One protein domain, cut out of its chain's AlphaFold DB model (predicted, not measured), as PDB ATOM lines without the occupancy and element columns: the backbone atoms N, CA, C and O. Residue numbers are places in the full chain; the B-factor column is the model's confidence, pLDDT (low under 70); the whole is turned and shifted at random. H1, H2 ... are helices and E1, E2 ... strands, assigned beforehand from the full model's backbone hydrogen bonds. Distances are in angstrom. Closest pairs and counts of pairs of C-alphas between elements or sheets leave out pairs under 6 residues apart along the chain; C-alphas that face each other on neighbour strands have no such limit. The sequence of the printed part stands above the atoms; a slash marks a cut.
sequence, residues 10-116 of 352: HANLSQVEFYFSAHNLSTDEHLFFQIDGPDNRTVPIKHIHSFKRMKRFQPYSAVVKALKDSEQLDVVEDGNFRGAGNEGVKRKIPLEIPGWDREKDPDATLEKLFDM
ATOM      1  N   HIS A  10     -25.179  42.766 -25.960       74.94
ATOM      2  CA  HIS A  10     -24.157  43.473 -26.722       74.94
ATOM      3  C   HIS A  10     -22.778  42.793 -26.661       74.94
ATOM      4  O   HIS A  10     -22.001  42.903 -27.602       74.94
ATOM      5  N   ALA A  11     -22.444  42.067 -25.589       83.94
ATOM      6  CA  ALA A  11     -21.096  41.529 -25.386       83.94
ATOM      7  C   ALA A  11     -20.775  40.339 -26.306       83.94
ATOM      8  O   ALA A  11     -19.655  40.222 -26.803       83.94
ATOM      9  N   ASN A  12     -21.746  39.454 -26.543       87.88
ATOM     10  CA  ASN A  12     -21.619  38.367 -27.518       87.88
ATOM     11  C   ASN A  12     -21.636  38.903 -28.957       87.88
ATOM     12  O   ASN A  12     -20.826  38.446 -29.758       87.88
ATOM     13  N   LEU A  13     -22.490  39.885 -29.261       90.06
ATOM     14  CA  LEU A  13     -22.519  40.554 -30.563       90.06
ATOM     15  C   LEU A  13     -21.163  41.194 -30.890       90.06
ATOM     16  O   LEU A  13     -20.525  40.796 -31.862       90.06
ATOM     17  N   SER A  14     -20.659  42.072 -30.012       89.75
ATOM     18  CA  SER A  14     -19.351  42.717 -30.187       89.75
ATOM     19  C   SER A  14     -18.211  41.706 -30.325       89.75
ATOM     20  O   SER A  14     -17.245  41.955 -31.040       89.75
ATOM     21  N   GLN A  15     -18.294  40.555 -29.647       91.50
ATOM     22  CA  GLN A  15     -17.273  39.517 -29.761       91.50
ATOM     23  C   GLN A  15     -17.234  38.887 -31.157       91.50
ATOM     24  O   GLN A  15     -16.143  38.606 -31.657       91.50
ATOM     25  N   VAL A  16     -18.398  38.628 -31.757       93.50
ATOM     26  CA  VAL A  16     -18.480  38.046 -33.102       93.50
ATOM     27  C   VAL A  16     -18.137  39.094 -34.154       93.50
ATOM     28  O   VAL A  16     -17.348  38.800 -35.046       93.50
ATOM     29  N   GLU A  17     -18.627  40.325 -34.016       93.62
ATOM     30  CA  GLU A  17     -18.235  41.446 -34.881       93.62
ATOM     31  C   GLU A  17     -16.719  41.651 -34.876       93.62
ATOM     32  O   GLU A  17     -16.107  41.773 -35.935       93.62
ATOM     33  N   PHE A  18     -16.082  41.561 -33.704       92.88
ATOM     34  CA  PHE A  18     -14.628  41.606 -33.601       92.88
ATOM     35  C   PHE A  18     -13.946  40.486 -34.394       92.88
ATOM     36  O   PHE A  18     -12.987  40.765 -35.110       92.88
ATOM     37  N   TYR A  19     -14.424  39.239 -34.315       94.62
ATOM     38  CA  TYR A  19     -13.829  38.140 -35.083       94.62
ATOM     39  C   TYR A  19     -13.845  38.411 -36.579       94.62
ATOM     40  O   TYR A  19     -12.831  38.235 -37.252       94.62
ATOM     41  N   PHE A  20     -14.976  38.895 -37.080       95.12
ATOM     42  CA  PHE A  20     -15.134  39.219 -38.486       95.12
ATOM     43  C   PHE A  20     -14.567  40.589 -38.854       95.12
ATOM     44  O   PHE A  20     -14.619  40.924 -40.027       95.12
ATOM     45  N   SER A  21     -14.026  41.383 -37.927       93.06
ATOM     46  CA  SER A  21     -13.460  42.704 -38.225       93.06
ATOM     47  C   SER A  21     -12.199  42.608 -39.094       93.06
ATOM     48  O   SER A  21     -11.455  41.628 -39.026       93.06
ATOM     49  N   ALA A  22     -11.913  43.651 -39.881       91.25
ATOM     50  CA  ALA A  22     -10.698  43.699 -40.704       91.25
ATOM     51  C   ALA A  22      -9.419  43.612 -39.848       91.25
ATOM     52  O   ALA A  22      -8.458  42.950 -40.235       91.25
ATOM     53  N   HIS A  23      -9.444  44.209 -38.649       89.44
ATOM     54  CA  HIS A  23      -8.337  44.180 -37.691       89.44
ATOM     55  C   HIS A  23      -8.019  42.765 -37.191       89.44
ATOM     56  O   HIS A  23      -6.850  42.424 -37.016       89.44
ATOM     57  N   ASN A  24      -9.040  41.925 -36.959       92.94
ATOM     58  CA  ASN A  24      -8.824  40.528 -36.580       92.94
ATOM     59  C   ASN A  24      -8.409  39.681 -37.783       92.94
ATOM     60  O   ASN A  24      -7.401  38.982 -37.701       92.94
ATOM     61  N   LEU A  25      -9.129  39.794 -38.902       94.12
ATOM     62  CA  LEU A  25      -8.901  39.001 -40.116       94.12
ATOM     63  C   LEU A  25      -7.527  39.235 -40.759       94.12
ATOM     64  O   LEU A  25      -7.032  38.354 -41.453       94.12
ATOM     65  N   SER A  26      -6.870  40.368 -40.495       91.75
ATOM     66  CA  SER A  26      -5.477  40.594 -40.906       91.75
ATOM     67  C   SER A  26      -4.464  39.712 -40.167       91.75
ATOM     68  O   SER A  26      -3.314  39.602 -40.587       91.75
ATOM     69  N   THR A  27      -4.863  39.085 -39.059       90.12
ATOM     70  CA  THR A  27      -3.982  38.247 -38.231       90.12
ATOM     71  C   THR A  27      -4.522  36.858 -37.938       90.12
ATOM     72  O   THR A  27      -3.732  35.941 -37.733       90.12
ATOM     73  N   ASP A  28      -5.840  36.686 -37.927       92.94
ATOM     74  CA  ASP A  28      -6.506  35.405 -37.734       92.94
ATOM     75  C   ASP A  28      -6.590  34.659 -39.067       92.94
ATOM     76  O   ASP A  28      -7.569  34.747 -39.808       92.94
ATOM     77  N   GLU A  29      -5.516  33.933 -39.362       93.31
ATOM     78  CA  GLU A  29      -5.370  33.118 -40.565       93.31
ATOM     79  C   GLU A  29      -6.510  32.094 -40.701       93.31
ATOM     80  O   GLU A  29      -7.102  31.936 -41.769       93.31
ATOM     81  N   HIS A  30      -6.872  31.434 -39.596       92.75
ATOM     82  CA  HIS A  30      -7.905  30.401 -39.589       92.75
ATOM     83  C   HIS A  30      -9.250  30.967 -40.037       92.75
ATOM     84  O   HIS A  30      -9.887  30.413 -40.934       92.75
ATOM     85  N   LEU A  31      -9.688  32.070 -39.430       93.75
ATOM     86  CA  LEU A  31     -10.971  32.662 -39.784       93.75
ATOM     87  C   LEU A  31     -10.944  33.303 -41.175       93.75
ATOM     88  O   LEU A  31     -11.931  33.183 -41.901       93.75
ATOM     89  N   PHE A  32      -9.821  33.909 -41.578       95.56
ATOM     90  CA  PHE A  32      -9.639  34.453 -42.925       95.56
ATOM     91  C   PHE A  32      -9.862  33.388 -44.010       95.56
ATOM     92  O   PHE A  32     -10.619  33.615 -44.954       95.56
ATOM     93  N   PHE A  33      -9.284  32.193 -43.853       94.81
ATOM     94  CA  PHE A  33      -9.515  31.094 -44.795       94.81
ATOM     95  C   PHE A  33     -10.942  30.548 -44.740       94.81
ATOM     96  O   PHE A  33     -11.479  30.121 -45.759       94.81
ATOM     97  N   GLN A  34     -11.586  30.555 -43.572       94.06
ATOM     98  CA  GLN A  34     -12.968  30.086 -43.456       94.06
ATOM     99  C   GLN A  34     -13.969  30.964 -44.205       94.06
ATOM    100  O   GLN A  34     -14.933  30.432 -44.757       94.06
ATOM    101  N   ILE A  35     -13.732  32.277 -44.231       94.31
ATOM    102  CA  ILE A  35     -14.540  33.222 -45.011       94.31
ATOM    103  C   ILE A  35     -14.100  33.307 -46.474       94.31
ATOM    104  O   ILE A  35     -14.693  34.072 -47.225       94.31
ATOM    105  N   ASP A  36     -13.088  32.538 -46.887       93.75
ATOM    106  CA  ASP A  36     -12.543  32.577 -48.248       93.75
ATOM    107  C   ASP A  36     -12.038  33.988 -48.630       93.75
ATOM    108  O   ASP A  36     -12.198  34.472 -49.749       93.75
ATOM    109  N   GLY A  37     -11.473  34.700 -47.645       92.06
ATOM    110  CA  GLY A  37     -10.993  36.070 -47.793       92.06
ATOM    111  C   GLY A  37     -12.061  37.030 -48.363       92.06
ATOM    112  O   GLY A  37     -13.121  37.195 -47.750       92.06
ATOM    113  N   PRO A  38     -11.806  37.693 -49.510       92.75
ATOM    114  CA  PRO A  38     -12.752  38.621 -50.140       92.75
ATOM    115  C   PRO A  38     -14.038  37.976 -50.666       92.75
ATOM    116  O   PRO A  38     -15.024  38.686 -50.855       92.75
ATOM    117  N   ASP A  39     -14.059  36.659 -50.906       91.94
ATOM    118  CA  ASP A  39     -15.264  35.967 -51.390       91.94
ATOM    119  C   ASP A  39     -16.361  35.865 -50.318       91.94
ATOM    120  O   ASP A  39     -17.514  35.566 -50.636       91.94
ATOM    121  N   ASN A  40     -16.034  36.199 -49.062       93.75
ATOM    122  CA  ASN A  40     -16.978  36.402 -47.961       93.75
ATOM    123  C   ASN A  40     -17.959  35.229 -47.793       93.75
ATOM    124  O   ASN A  40     -19.179  35.381 -47.647       93.75
ATOM    125  N   ARG A  41     -17.398  34.023 -47.829       93.81
ATOM    126  CA  ARG A  41     -18.116  32.776 -47.631       93.81
ATOM    127  C   ARG A  41     -18.787  32.755 -46.260       93.81
ATOM    128  O   ARG A  41     -18.223  33.151 -45.243       93.81
ATOM    129  N   THR A  42     -20.007  32.229 -46.230       95.25
ATOM    130  CA  THR A  42     -20.773  32.057 -44.994       95.25
ATOM    131  C   THR A  42     -20.144  31.004 -44.088       95.25
ATOM    132  O   THR A  42     -19.864  29.882 -44.520       95.25
ATOM    133  N   VAL A  43     -19.981  31.349 -42.810       94.25
ATOM    134  CA  VAL A  43     -19.410  30.481 -41.774       94.25
ATOM    135  C   VAL A  43     -20.520  30.016 -40.824       94.25
ATOM    136  O   VAL A  43     -21.323  30.838 -40.391       94.25
ATOM    137  N   PRO A  44     -20.592  28.724 -40.449       94.25
ATOM    138  CA  PRO A  44     -21.592  28.251 -39.491       94.25
ATOM    139  C   PRO A  44     -21.443  28.919 -38.116       94.25
ATOM    140  O   PRO A  44     -20.365  28.877 -37.517       94.25
ATOM    141  N   ILE A  45     -22.532  29.444 -37.545       93.56
ATOM    142  CA  ILE A  45     -22.524  30.055 -36.203       93.56
ATOM    143  C   ILE A  45     -22.138  29.018 -35.148       93.56
ATOM    144  O   ILE A  45     -21.421  29.329 -34.199       93.56
ATOM    145  N   LYS A  46     -22.510  27.750 -35.346       92.44
ATOM    146  CA  LYS A  46     -22.073  26.629 -34.501       92.44
ATOM    147  C   LYS A  46     -20.548  26.502 -34.411       92.44
ATOM    148  O   LYS A  46     -20.023  26.175 -33.346       92.44
ATOM    149  N   HIS A  47     -19.832  26.773 -35.504       92.19
ATOM    150  CA  HIS A  47     -18.369  26.778 -35.506       92.19
ATOM    151  C   HIS A  47     -17.829  27.949 -34.676       92.19
ATOM    152  O   HIS A  47     -17.008  27.732 -33.787       92.19
ATOM    153  N   ILE A  48     -18.365  29.158 -34.863       93.19
ATOM    154  CA  ILE A  48     -17.996  30.344 -34.067       93.19
ATOM    155  C   ILE A  48     -18.287  30.133 -32.575       93.19
ATOM    156  O   ILE A  48     -17.471  30.457 -31.714       93.19
ATOM    157  N   HIS A  49     -19.423  29.518 -32.245       91.94
ATOM    158  CA  HIS A  49     -19.830  29.226 -30.869       91.94
ATOM    159  C   HIS A  49     -18.876  28.256 -30.150       91.94
ATOM    160  O   HIS A  49     -18.755  28.294 -28.925       91.94
ATOM    161  N   SER A  50     -18.124  27.445 -30.903       91.69
ATOM    162  CA  SER A  50     -17.103  26.543 -30.356       91.69
ATOM    163  C   SER A  50     -15.838  27.263 -29.860       91.69
ATOM    164  O   SER A  50     -15.057  26.682 -29.095       91.69
ATOM    165  N   PHE A  51     -15.630  28.529 -30.246       92.25
ATOM    166  CA  PHE A  51     -14.439  29.294 -29.887       92.25
ATOM    167  C   PHE A  51     -14.347  29.531 -28.383       92.25
ATOM    168  O   PHE A  51     -15.340  29.762 -27.696       92.25
ATOM    169  N   LYS A  52     -13.120  29.532 -27.849       91.19
ATOM    170  CA  LYS A  52     -12.871  29.611 -26.400       91.19
ATOM    171  C   LYS A  52     -13.563  30.809 -25.734       91.19
ATOM    172  O   LYS A  52     -14.138  30.637 -24.664       91.19
ATOM    173  N   ARG A  53     -13.542  31.995 -26.361       89.75
ATOM    174  CA  ARG A  53     -14.215  33.195 -25.823       89.75
ATOM    175  C   ARG A  53     -15.733  33.168 -26.023       89.75
ATOM    176  O   ARG A  53     -16.423  33.879 -25.301       89.75
ATOM    177  N   MET A  54     -16.242  32.354 -26.949       91.31
ATOM    178  CA  MET A  54     -17.677  32.196 -27.204       91.31
ATOM    179  C   MET A  54     -18.347  31.185 -26.285       91.31
ATOM    180  O   MET A  54     -19.522  31.345 -25.979       91.31
ATOM    181  N   LYS A  55     -17.602  30.204 -25.759       89.62
ATOM    182  CA  LYS A  55     -18.143  29.164 -24.865       89.62
ATOM    183  C   LYS A  55     -18.884  29.714 -23.640       89.62
ATOM    184  O   LYS A  55     -19.813  29.061 -23.175       89.62
ATOM    185  N   ARG A  56     -18.502  30.899 -23.142       89.31
ATOM    186  CA  ARG A  56     -19.170  31.584 -22.016       89.31
ATOM    187  C   ARG A  56     -20.538  32.175 -22.377       89.31
ATOM    188  O   ARG A  56     -21.331  32.440 -21.484       89.31
ATOM    189  N   PHE A  57     -20.809  32.394 -23.664       88.38
ATOM    190  CA  PHE A  57     -22.071  32.942 -24.146       88.38
ATOM    191  C   PHE A  57     -23.032  31.792 -24.451       88.38
ATOM    192  O   PHE A  57     -23.078  31.249 -25.555       88.38
ATOM    193  N   GLN A  58     -23.771  31.393 -23.420       86.12
ATOM    194  CA  GLN A  58     -24.855  30.420 -23.502       86.12
ATOM    195  C   GLN A  58     -26.174  31.110 -23.131       86.12
ATOM    196  O   GLN A  58     -26.164  31.975 -22.253       86.12
ATOM    197  N   PRO A  59     -27.307  30.728 -23.742       90.06
ATOM    198  CA  PRO A  59     -27.471  29.658 -24.734       90.06
ATOM    199  C   PRO A  59     -27.120  30.084 -26.173       90.06
ATOM    200  O   PRO A  59     -27.099  31.269 -26.496       90.06
ATOM    201  N   TYR A  60     -26.920  29.105 -27.066       88.88
ATOM    202  CA  TYR A  60     -26.709  29.324 -28.510       88.88
ATOM    203  C   TYR A  60     -27.766  30.251 -29.141       88.88
ATOM    204  O   TYR A  60     -27.432  31.155 -29.905       88.88
ATOM    205  N   SER A  61     -29.037  30.086 -28.765       90.12
ATOM    206  CA  SER A  61     -30.147  30.906 -29.265       90.12
ATOM    207  C   SER A  61     -29.997  32.396 -28.947       90.12
ATOM    208  O   SER A  61     -30.408  33.233 -29.749       90.12
ATOM    209  N   ALA A  62     -29.373  32.747 -27.818       89.69
ATOM    210  CA  ALA A  62     -29.101  34.139 -27.467       89.69
ATOM    211  C   ALA A  62     -28.032  34.760 -28.380       89.69
ATOM    212  O   ALA A  62     -28.109  35.945 -28.693       89.69
ATOM    213  N   VAL A  63     -27.065  33.961 -28.846       89.25
ATOM    214  CA  VAL A  63     -26.048  34.401 -29.814       89.25
ATOM    215  C   VAL A  63     -26.677  34.645 -31.180       89.25
ATOM    216  O   VAL A  63     -26.492  35.722 -31.733       89.25
ATOM    217  N   VAL A  64     -27.477  33.703 -31.688       90.94
ATOM    218  CA  VAL A  64     -28.172  33.875 -32.976       90.94
ATOM    219  C   VAL A  64     -29.086  35.099 -32.946       90.94
ATOM    220  O   VAL A  64     -29.066  35.889 -33.882       90.94
ATOM    221  N   LYS A  65     -29.850  35.296 -31.861       90.56
ATOM    222  CA  LYS A  65     -30.727  36.465 -31.719       90.56
ATOM    223  C   LYS A  65     -29.939  37.775 -31.757       90.56
ATOM    224  O   LYS A  65     -30.314  38.658 -32.511       90.56
ATOM    225  N   ALA A  66     -28.850  37.875 -30.994       90.38
ATOM    226  CA  ALA A  66     -28.029  39.083 -30.967       90.38
ATOM    227  C   ALA A  66     -27.405  39.396 -32.339       90.38
ATOM    228  O   ALA A  66     -27.323  40.553 -32.724       90.38
ATOM    229  N   LEU A  67     -27.011  38.370 -33.104       91.12
ATOM    230  CA  LEU A  67     -26.438  38.550 -34.442       91.12
ATOM    231  C   LEU A  67     -27.428  39.099 -35.471       91.12
ATOM    232  O   LEU A  67     -26.996  39.748 -36.418       91.12
ATOM    233  N   LYS A  68     -28.736  38.874 -35.293       90.94
ATOM    234  CA  LYS A  68     -29.763  39.446 -36.181       90.94
ATOM    235  C   LYS A  68     -29.837  40.969 -36.087       90.94
ATOM    236  O   LYS A  68     -30.213  41.606 -37.064       90.94
ATOM    237  N   ASP A  69     -29.434  41.527 -34.949       90.12
ATOM    238  CA  ASP A  69     -29.411  42.968 -34.702       90.12
ATOM    239  C   ASP A  69     -28.069  43.612 -35.121       90.12
ATOM    240  O   ASP A  69     -27.865  44.803 -34.906       90.12
ATOM    241  N   SER A  70     -27.133  42.846 -35.707       92.00
ATOM    242  CA  SER A  70     -25.825  43.367 -36.123       92.00
ATOM    243  C   SER A  70     -25.947  44.329 -37.301       92.00
ATOM    244  O   SER A  70     -26.625  44.063 -38.296       92.00
ATOM    245  N   GLU A  71     -25.190  45.420 -37.250       90.88
ATOM    246  CA  GLU A  71     -25.041  46.332 -38.383       90.88
ATOM    247  C   GLU A  71     -24.003  45.829 -39.393       90.88
ATOM    248  O   GLU A  71     -24.124  46.123 -40.580       90.88
ATOM    249  N   GLN A  72     -23.030  45.026 -38.952       91.31
ATOM    250  CA  GLN A  72     -21.871  44.612 -39.752       91.31
ATOM    251  C   GLN A  72     -21.981  43.195 -40.320       91.31
ATOM    252  O   GLN A  72     -21.308  42.869 -41.305       91.31
ATOM    253  N   LEU A  73     -22.817  42.348 -39.716       94.69
ATOM    254  CA  LEU A  73     -22.963  40.936 -40.065       94.69
ATOM    255  C   LEU A  73     -24.389  40.608 -40.506       94.69
ATOM    256  O   LEU A  73     -25.347  41.151 -39.967       94.69
ATOM    257  N   ASP A  74     -24.509  39.683 -41.456       94.56
ATOM    258  CA  ASP A  74     -25.781  39.083 -41.858       94.56
ATOM    259  C   ASP A  74     -25.853  37.637 -41.374       94.56
ATOM    260  O   ASP A  74     -24.926  36.841 -41.585       94.56
ATOM    261  N   VAL A  75     -26.991  37.284 -40.778       93.69
ATOM    262  CA  VAL A  75     -27.335  35.898 -40.452       93.69
ATOM    263  C   VAL A  75     -27.992  35.257 -41.669       93.69
ATOM    264  O   VAL A  75     -28.974  35.766 -42.203       93.69
ATOM    265  N   VAL A  76     -27.445  34.128 -42.108       92.38
ATOM    266  CA  VAL A  76     -27.944  33.352 -43.245       92.38
ATOM    267  C   VAL A  76     -28.685  32.132 -42.713       92.38
ATOM    268  O   VAL A  76     -28.098  31.312 -42.010       92.38
ATOM    269  N   GLU A  77     -29.959  31.995 -43.077       89.62
ATOM    270  CA  GLU A  77     -30.831  30.879 -42.662       89.62
ATOM    271  C   GLU A  77     -31.306  30.024 -43.856       89.62
ATOM    272  O   GLU A  77     -32.214  29.200 -43.731       89.62
ATOM    273  N   ASP A  78     -30.676  30.192 -45.022       83.31
ATOM    274  CA  ASP A  78     -31.075  29.550 -46.276       83.31
ATOM    275  C   ASP A  78     -30.193  28.347 -46.650       83.31
ATOM    276  O   ASP A  78     -29.032  28.218 -46.248       83.31
ATOM    277  N   GLY A  79     -30.749  27.452 -47.474       86.19
ATOM    278  CA  GLY A  79     -30.037  26.295 -48.022       86.19
ATOM    279  C   GLY A  79     -29.464  25.384 -46.934       86.19
ATOM    280  O   GLY A  79     -30.203  24.849 -46.108       86.19
ATOM    281  N   ASN A  80     -28.139  25.219 -46.928       81.62
ATOM    282  CA  ASN A  80     -27.426  24.404 -45.936       81.62
ATOM    283  C   ASN A  80     -27.429  25.016 -44.523       81.62
ATOM    284  O   ASN A  80     -27.101  24.312 -43.571       81.62
ATOM    285  N   PHE A  81     -27.793  26.295 -44.386       86.25
ATOM    286  CA  PHE A  81     -27.859  26.997 -43.102       86.25
ATOM    287  C   PHE A  81     -29.279  27.062 -42.525       86.25
ATOM    288  O   PHE A  81     -29.556  27.804 -41.585       86.25
ATOM    289  N   ARG A  82     -30.198  26.272 -43.090       80.12
ATOM    290  CA  ARG A  82     -31.595  26.237 -42.673       80.12
ATOM    291  C   ARG A  82     -31.797  25.392 -41.416       80.12
ATOM    292  O   ARG A  82     -31.290  24.274 -41.295       80.12
ATOM    293  N   GLY A  83     -32.644  25.903 -40.528       77.75
ATOM    294  CA  GLY A  83     -33.075  25.223 -39.309       77.75
ATOM    295  C   GLY A  83     -32.240  25.585 -38.082       77.75
ATOM    296  O   GLY A  83     -31.083  25.990 -38.184       77.75
ATOM    297  N   ALA A  84     -32.854  25.426 -36.908       79.62
ATOM    298  CA  ALA A  84     -32.248  25.797 -35.636       79.62
ATOM    299  C   ALA A  84     -30.936  25.031 -35.394       79.62
ATOM    300  O   ALA A  84     -30.923  23.798 -35.376       79.62
ATOM    301  N   GLY A  85     -29.839  25.760 -35.183       80.94
ATOM    302  CA  GLY A  85     -28.502  25.203 -34.959       80.94
ATOM    303  C   GLY A  85     -27.626  25.069 -36.209       80.94
ATOM    304  O   GLY A  85     -26.464  24.670 -36.073       80.94
ATOM    305  N   ASN A  86     -28.152  25.392 -37.394       87.81
ATOM    306  CA  ASN A  86     -27.409  25.398 -38.657       87.81
ATOM    307  C   ASN A  86     -27.162  26.806 -39.197       87.81
ATOM    308  O   ASN A  86     -26.549  26.932 -40.250       87.81
ATOM    309  N   GLU A  87     -27.614  27.846 -38.504       93.31
ATOM    310  CA  GLU A  87     -27.540  29.225 -38.973       93.31
ATOM    311  C   GLU A  87     -26.091  29.621 -39.302       93.31
ATOM    312  O   GLU A  87     -25.128  29.231 -38.627       93.31
ATOM    313  N   GLY A  88     -25.933  30.385 -40.376       94.12
ATOM    314  CA  GLY A  88     -24.659  30.902 -40.850       94.12
ATOM    315  C   GLY A  88     -24.506  32.383 -40.540       94.12
ATOM    316  O   GLY A  88     -25.484  33.094 -40.339       94.12
ATOM    317  N   VAL A  89     -23.269  32.861 -40.529       95.19
ATOM    318  CA  VAL A  89     -22.941  34.282 -40.433       95.19
ATOM    319  C   VAL A  89     -21.937  34.648 -41.520       95.19
ATOM    320  O   VAL A  89     -21.034  33.869 -41.843       95.19
ATOM    321  N   LYS A  90     -22.115  35.823 -42.114       95.25
ATOM    322  CA  LYS A  90     -21.184  36.429 -43.075       95.25
ATOM    323  C   LYS A  90     -21.116  37.935 -42.845       95.25
ATOM    324  O   LYS A  90     -21.998  38.500 -42.201       95.25
ATOM    325  N   ARG A  91     -20.094  38.601 -43.384       96.12
ATOM    326  CA  ARG A  91     -20.037  40.068 -43.349       96.12
ATOM    327  C   ARG A  91     -21.074  40.649 -44.308       96.12
ATOM    328  O   ARG A  91     -21.265  40.091 -45.387       96.12
ATOM    329  N   LYS A  92     -21.694  41.779 -43.960       95.19
ATOM    330  CA  LYS A  92     -22.543  42.524 -44.910       95.19
ATOM    331  C   LYS A  92     -21.711  43.086 -46.052       95.19
ATOM    332  O   LYS A  92     -22.046  42.923 -47.219       95.19
ATOM    333  N   ILE A  93     -20.589  43.707 -45.688       94.00
ATOM    334  CA  ILE A  93     -19.608  44.249 -46.623       94.00
ATOM    335  C   ILE A  93     -18.430  43.267 -46.694       94.00
ATOM    336  O   ILE A  93     -17.774  43.036 -45.662       94.00
ATOM    337  N   PRO A  94     -18.161  42.670 -47.873       94.19
ATOM    338  CA  PRO A  94     -17.006  41.806 -48.082       94.19
ATOM    339  C   PRO A  94     -15.695  42.455 -47.636       94.19
ATOM    340  O   PRO A  94     -15.576  43.675 -47.540       94.19
ATOM    341  N   LEU A  95     -14.713  41.624 -47.302       93.62
ATOM    342  CA  LEU A  95     -13.406  42.113 -46.888       93.62
ATOM    343  C   LEU A  95     -12.648  42.662 -48.100       93.62
ATOM    344  O   LEU A  95     -12.423  41.945 -49.073       93.62
ATOM    345  N   GLU A  96     -12.208  43.909 -48.007       91.69
ATOM    346  CA  GLU A  96     -11.323  44.514 -48.995       91.69
ATOM    347  C   GLU A  96      -9.862  44.281 -48.610       91.69
ATOM    348  O   GLU A  96      -9.489  44.364 -47.437       91.69
ATOM    349  N   ILE A  97      -9.026  43.988 -49.607       91.88
ATOM    350  CA  ILE A  97      -7.591  43.775 -49.415       91.88
ATOM    351  C   ILE A  97      -6.847  44.958 -50.027       91.88
ATOM    352  O   ILE A  97      -6.836  45.100 -51.253       91.88
ATOM    353  N   PRO A  98      -6.201  45.805 -49.205       90.25
ATOM    354  CA  PRO A  98      -5.476  46.963 -49.700       90.25
ATOM    355  C   PRO A  98      -4.409  46.581 -50.730       90.25
ATOM    356  O   PRO A  98      -3.549  45.734 -50.483       90.25
ATOM    357  N   GLY A  99      -4.452  47.234 -51.892       87.25
ATOM    358  CA  GLY A  99      -3.481  47.030 -52.968       87.25
ATOM    359  C   GLY A  99      -3.672  45.751 -53.788       87.25
ATOM    360  O   GLY A  99      -2.863  45.505 -54.682       87.25
ATOM    361  N   TRP A 100      -4.714  44.957 -53.525       92.06
ATOM    362  CA  TRP A 100      -5.136  43.870 -54.404       92.06
ATOM    363  C   TRP A 100      -6.363  44.278 -55.220       92.06
ATOM    364  O   TRP A 100      -7.223  45.024 -54.760       92.06
ATOM    365  N   ASP A 101      -6.423  43.773 -56.445       89.31
ATOM    366  CA  ASP A 101      -7.492  44.028 -57.397       89.31
ATOM    367  C   ASP A 101      -7.786  42.724 -58.142       89.31
ATOM    368  O   ASP A 101      -6.900  42.160 -58.792       89.31
ATOM    369  N   ARG A 102      -9.033  42.251 -58.035       89.19
ATOM    370  CA  ARG A 102      -9.480  40.979 -58.617       89.19
ATOM    371  C   ARG A 102      -9.317  40.943 -60.132       89.19
ATOM    372  O   ARG A 102      -9.049  39.879 -60.674       89.19
ATOM    373  N   GLU A 103      -9.477  42.074 -60.812       90.25
ATOM    374  CA  GLU A 103      -9.358  42.125 -62.271       90.25
ATOM    375  C   GLU A 103      -7.900  41.975 -62.719       90.25
ATOM    376  O   GLU A 103      -7.612  41.355 -63.741       90.25
ATOM    377  N   LYS A 104      -6.965  42.513 -61.929       90.25
ATOM    378  CA  LYS A 104      -5.533  42.511 -62.256       90.25
ATOM    379  C   LYS A 104      -4.828  41.219 -61.864       90.25
ATOM    380  O   LYS A 104      -3.837  40.867 -62.495       90.25
ATOM    381  N   ASP A 105      -5.298  40.555 -60.814       88.38
ATOM    382  CA  ASP A 105      -4.704  39.321 -60.302       88.38
ATOM    383  C   ASP A 105      -5.797  38.346 -59.826       88.38
ATOM    384  O   ASP A 105      -5.968  38.142 -58.616       88.38
ATOM    385  N   PRO A 106      -6.577  37.774 -60.767       87.38
ATOM    386  CA  PRO A 106      -7.692  36.881 -60.449       87.38
ATOM    387  C   PRO A 106      -7.237  35.537 -59.866       87.38
ATOM    388  O   PRO A 106      -7.998  34.903 -59.140       87.38
ATOM    389  N   ASP A 107      -6.000  35.122 -60.148       88.06
ATOM    390  CA  ASP A 107      -5.427  33.842 -59.713       88.06
ATOM    391  C   ASP A 107      -4.652  33.951 -58.383       88.06
ATOM    392  O   ASP A 107      -3.943  33.020 -57.983       88.06
ATOM    393  N   ALA A 108      -4.760  35.085 -57.681       90.31
ATOM    394  CA  ALA A 108      -4.123  35.279 -56.384       90.31
ATOM    395  C   ALA A 108      -4.589  34.215 -55.377       90.31
ATOM    396  O   ALA A 108      -5.781  34.056 -55.115       90.31
ATOM    397  N   THR A 109      -3.640  33.497 -54.771       93.56
ATOM    398  CA  THR A 109      -3.977  32.499 -53.750       93.56
ATOM    399  C   THR A 109      -4.410  33.170 -52.447       93.56
ATOM    400  O   THR A 109      -3.963  34.272 -52.119       93.56
ATOM    401  N   LEU A 110      -5.245  32.488 -51.661       93.00
ATOM    402  CA  LEU A 110      -5.709  33.000 -50.368       93.00
ATOM    403  C   LEU A 110      -4.549  33.291 -49.404       93.00
ATOM    404  O   LEU A 110      -4.618  34.259 -48.653       93.00
ATOM    405  N   GLU A 111      -3.468  32.505 -49.448       93.44
ATOM    406  CA  GLU A 111      -2.274  32.751 -48.631       93.44
ATOM    407  C   GLU A 111      -1.630  34.095 -48.992       93.44
ATOM    408  O   GLU A 111      -1.305  34.887 -48.111       93.44
ATOM    409  N   LYS A 112      -1.496  34.390 -50.294       92.88
ATOM    410  CA  LYS A 112      -0.946  35.665 -50.777       92.88
ATOM    411  C   LYS A 112      -1.819  36.838 -50.333       92.88
ATOM    412  O   LYS A 112      -1.303  37.863 -49.896       92.88
ATOM    413  N   LEU A 113      -3.134  36.675 -50.433       93.50
ATOM    414  CA  LEU A 113      -4.120  37.664 -50.007       93.50
ATOM    415  C   LEU A 113      -4.045  37.942 -48.497       93.50
ATOM    416  O   LEU A 113      -4.015  39.104 -48.083       93.50
ATOM    417  N   PHE A 114      -3.943  36.890 -47.683       94.19
ATOM    418  CA  PHE A 114      -3.738  37.012 -46.243       94.19
ATOM    419  C   PHE A 114      -2.419  37.720 -45.920       94.19
ATOM    420  O   PHE A 114      -2.402  38.657 -45.123       94.19
ATOM    421  N   ASP A 115      -1.321  37.333 -46.575       91.94
ATOM    422  CA  ASP A 115      -0.013  37.957 -46.380       91.94
ATOM    423  C   ASP A 115      -0.032  39.454 -46.713       91.94
ATOM    424  O   ASP A 115       0.541  40.250 -45.967       91.94
ATOM    425  N   MET A 116      -0.715  39.857 -47.790       90.50
ATOM    426  CA  MET A 116      -0.892  41.269 -48.148       90.50
ATOM    427  C   MET A 116      -1.636  42.039 -47.052       90.50
ATOM    428  O   MET A 116      -1.158  43.085 -46.602       90.50
TER     429      MET A 116
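Overview. This is residues 10 to 116 of the 352 residues of an uncharacterized protein of Clohesyomyces aquaticus (UniProt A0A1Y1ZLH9). A small two-strand hairpin, E1 and E2, has H1, H5 and the short H4 gathered round it in one part of an elongated body, and H1 leads from there toward the short helices H2 and H3. Beyond H3 lies H6, reached from E2 by a long unnamed stretch, residues 92 to 109, which loops out past H6 near Lys 104 before it turns back to that helix. The printed part has 107 residues, with six named helices and two named strands in the order H1 H2 H3 H4 H5 E1 E2 H6; the sheet, E1 - E2, is antiparallel. The class is mostly helix, though under half of the residues are in named elements. The whole is compact, with a radius of gyration of the C-alphas of 14.3 A, and spans 44 by 28 by 22 A.

Arrangement. Look first at the hairpin of E1, residues 73 to 76, and E2, residues 88 to 91, which run antiparallel at 148 degrees. N 74 and O 90, 2.9 A apart, and N 76 and O 88, 2.8 A apart, are within hydrogen-bond range. Residues 43 to 44 form a short antiparallel pairing with residues 88 to 89 of E2. The closest C-alphas of H5, residues 60 to 68, and E1 are those of Lys 68 and Val 75, 6.1 A apart. H5 and H1, residues 10 to 20, touch about perpendicular at 74 degrees, closest at the C-alphas of Leu 13 and Ala 66, 5.7 A. H4, residues 45 to 49, is close to H1 but not clearly touching, with the C-alphas of Val 16 and Ile 48 closest at 7.8 A. H2, residues 22 to 25, is close to H3, residues 29 to 34, but not clearly touching: the C-alphas of Leu 25 and Phe 32 are closest at 5.4 A. H3 and H6, residues 110 to 116, only just touch, with 3 pairs of C-alphas within 8 A; the closest are those of Phe 33 and Leu 110, 7.0 A, and the helices run opposite ways at a steep tilt of 44 degrees. H1 and H6 are apart. Every O i to N i+4 pair is within hydrogen-bond range in H1, H3, H4, H5 and H6; H2 is too short for such a pair, and its one O i to N i+3 pair is within range.

Along the chain. Find C-alpha 73 at (-22.963, 40.936, -40.065), where E1 begins. E1 is 9.6 A long and E2 10.6 A. Go back to C-alpha 10 at (-24.157, 43.473, -26.722) for the start of H1, 15.4 A long; H5 measures 13.1 A. H6, 9.8 A long, ends at C-alpha 116, (-0.892, 41.269, -48.148).

Size, cuts and confidence. The C-alphas of Pro 59 and Lys 104 are the two farthest apart, at 45.3 A. The links E1 to E2, 11 residues, and E2 to H6, 18 residues, are long. The printed part has no cut, its mean pLDDT is 91.0, and no printed residue is under 70.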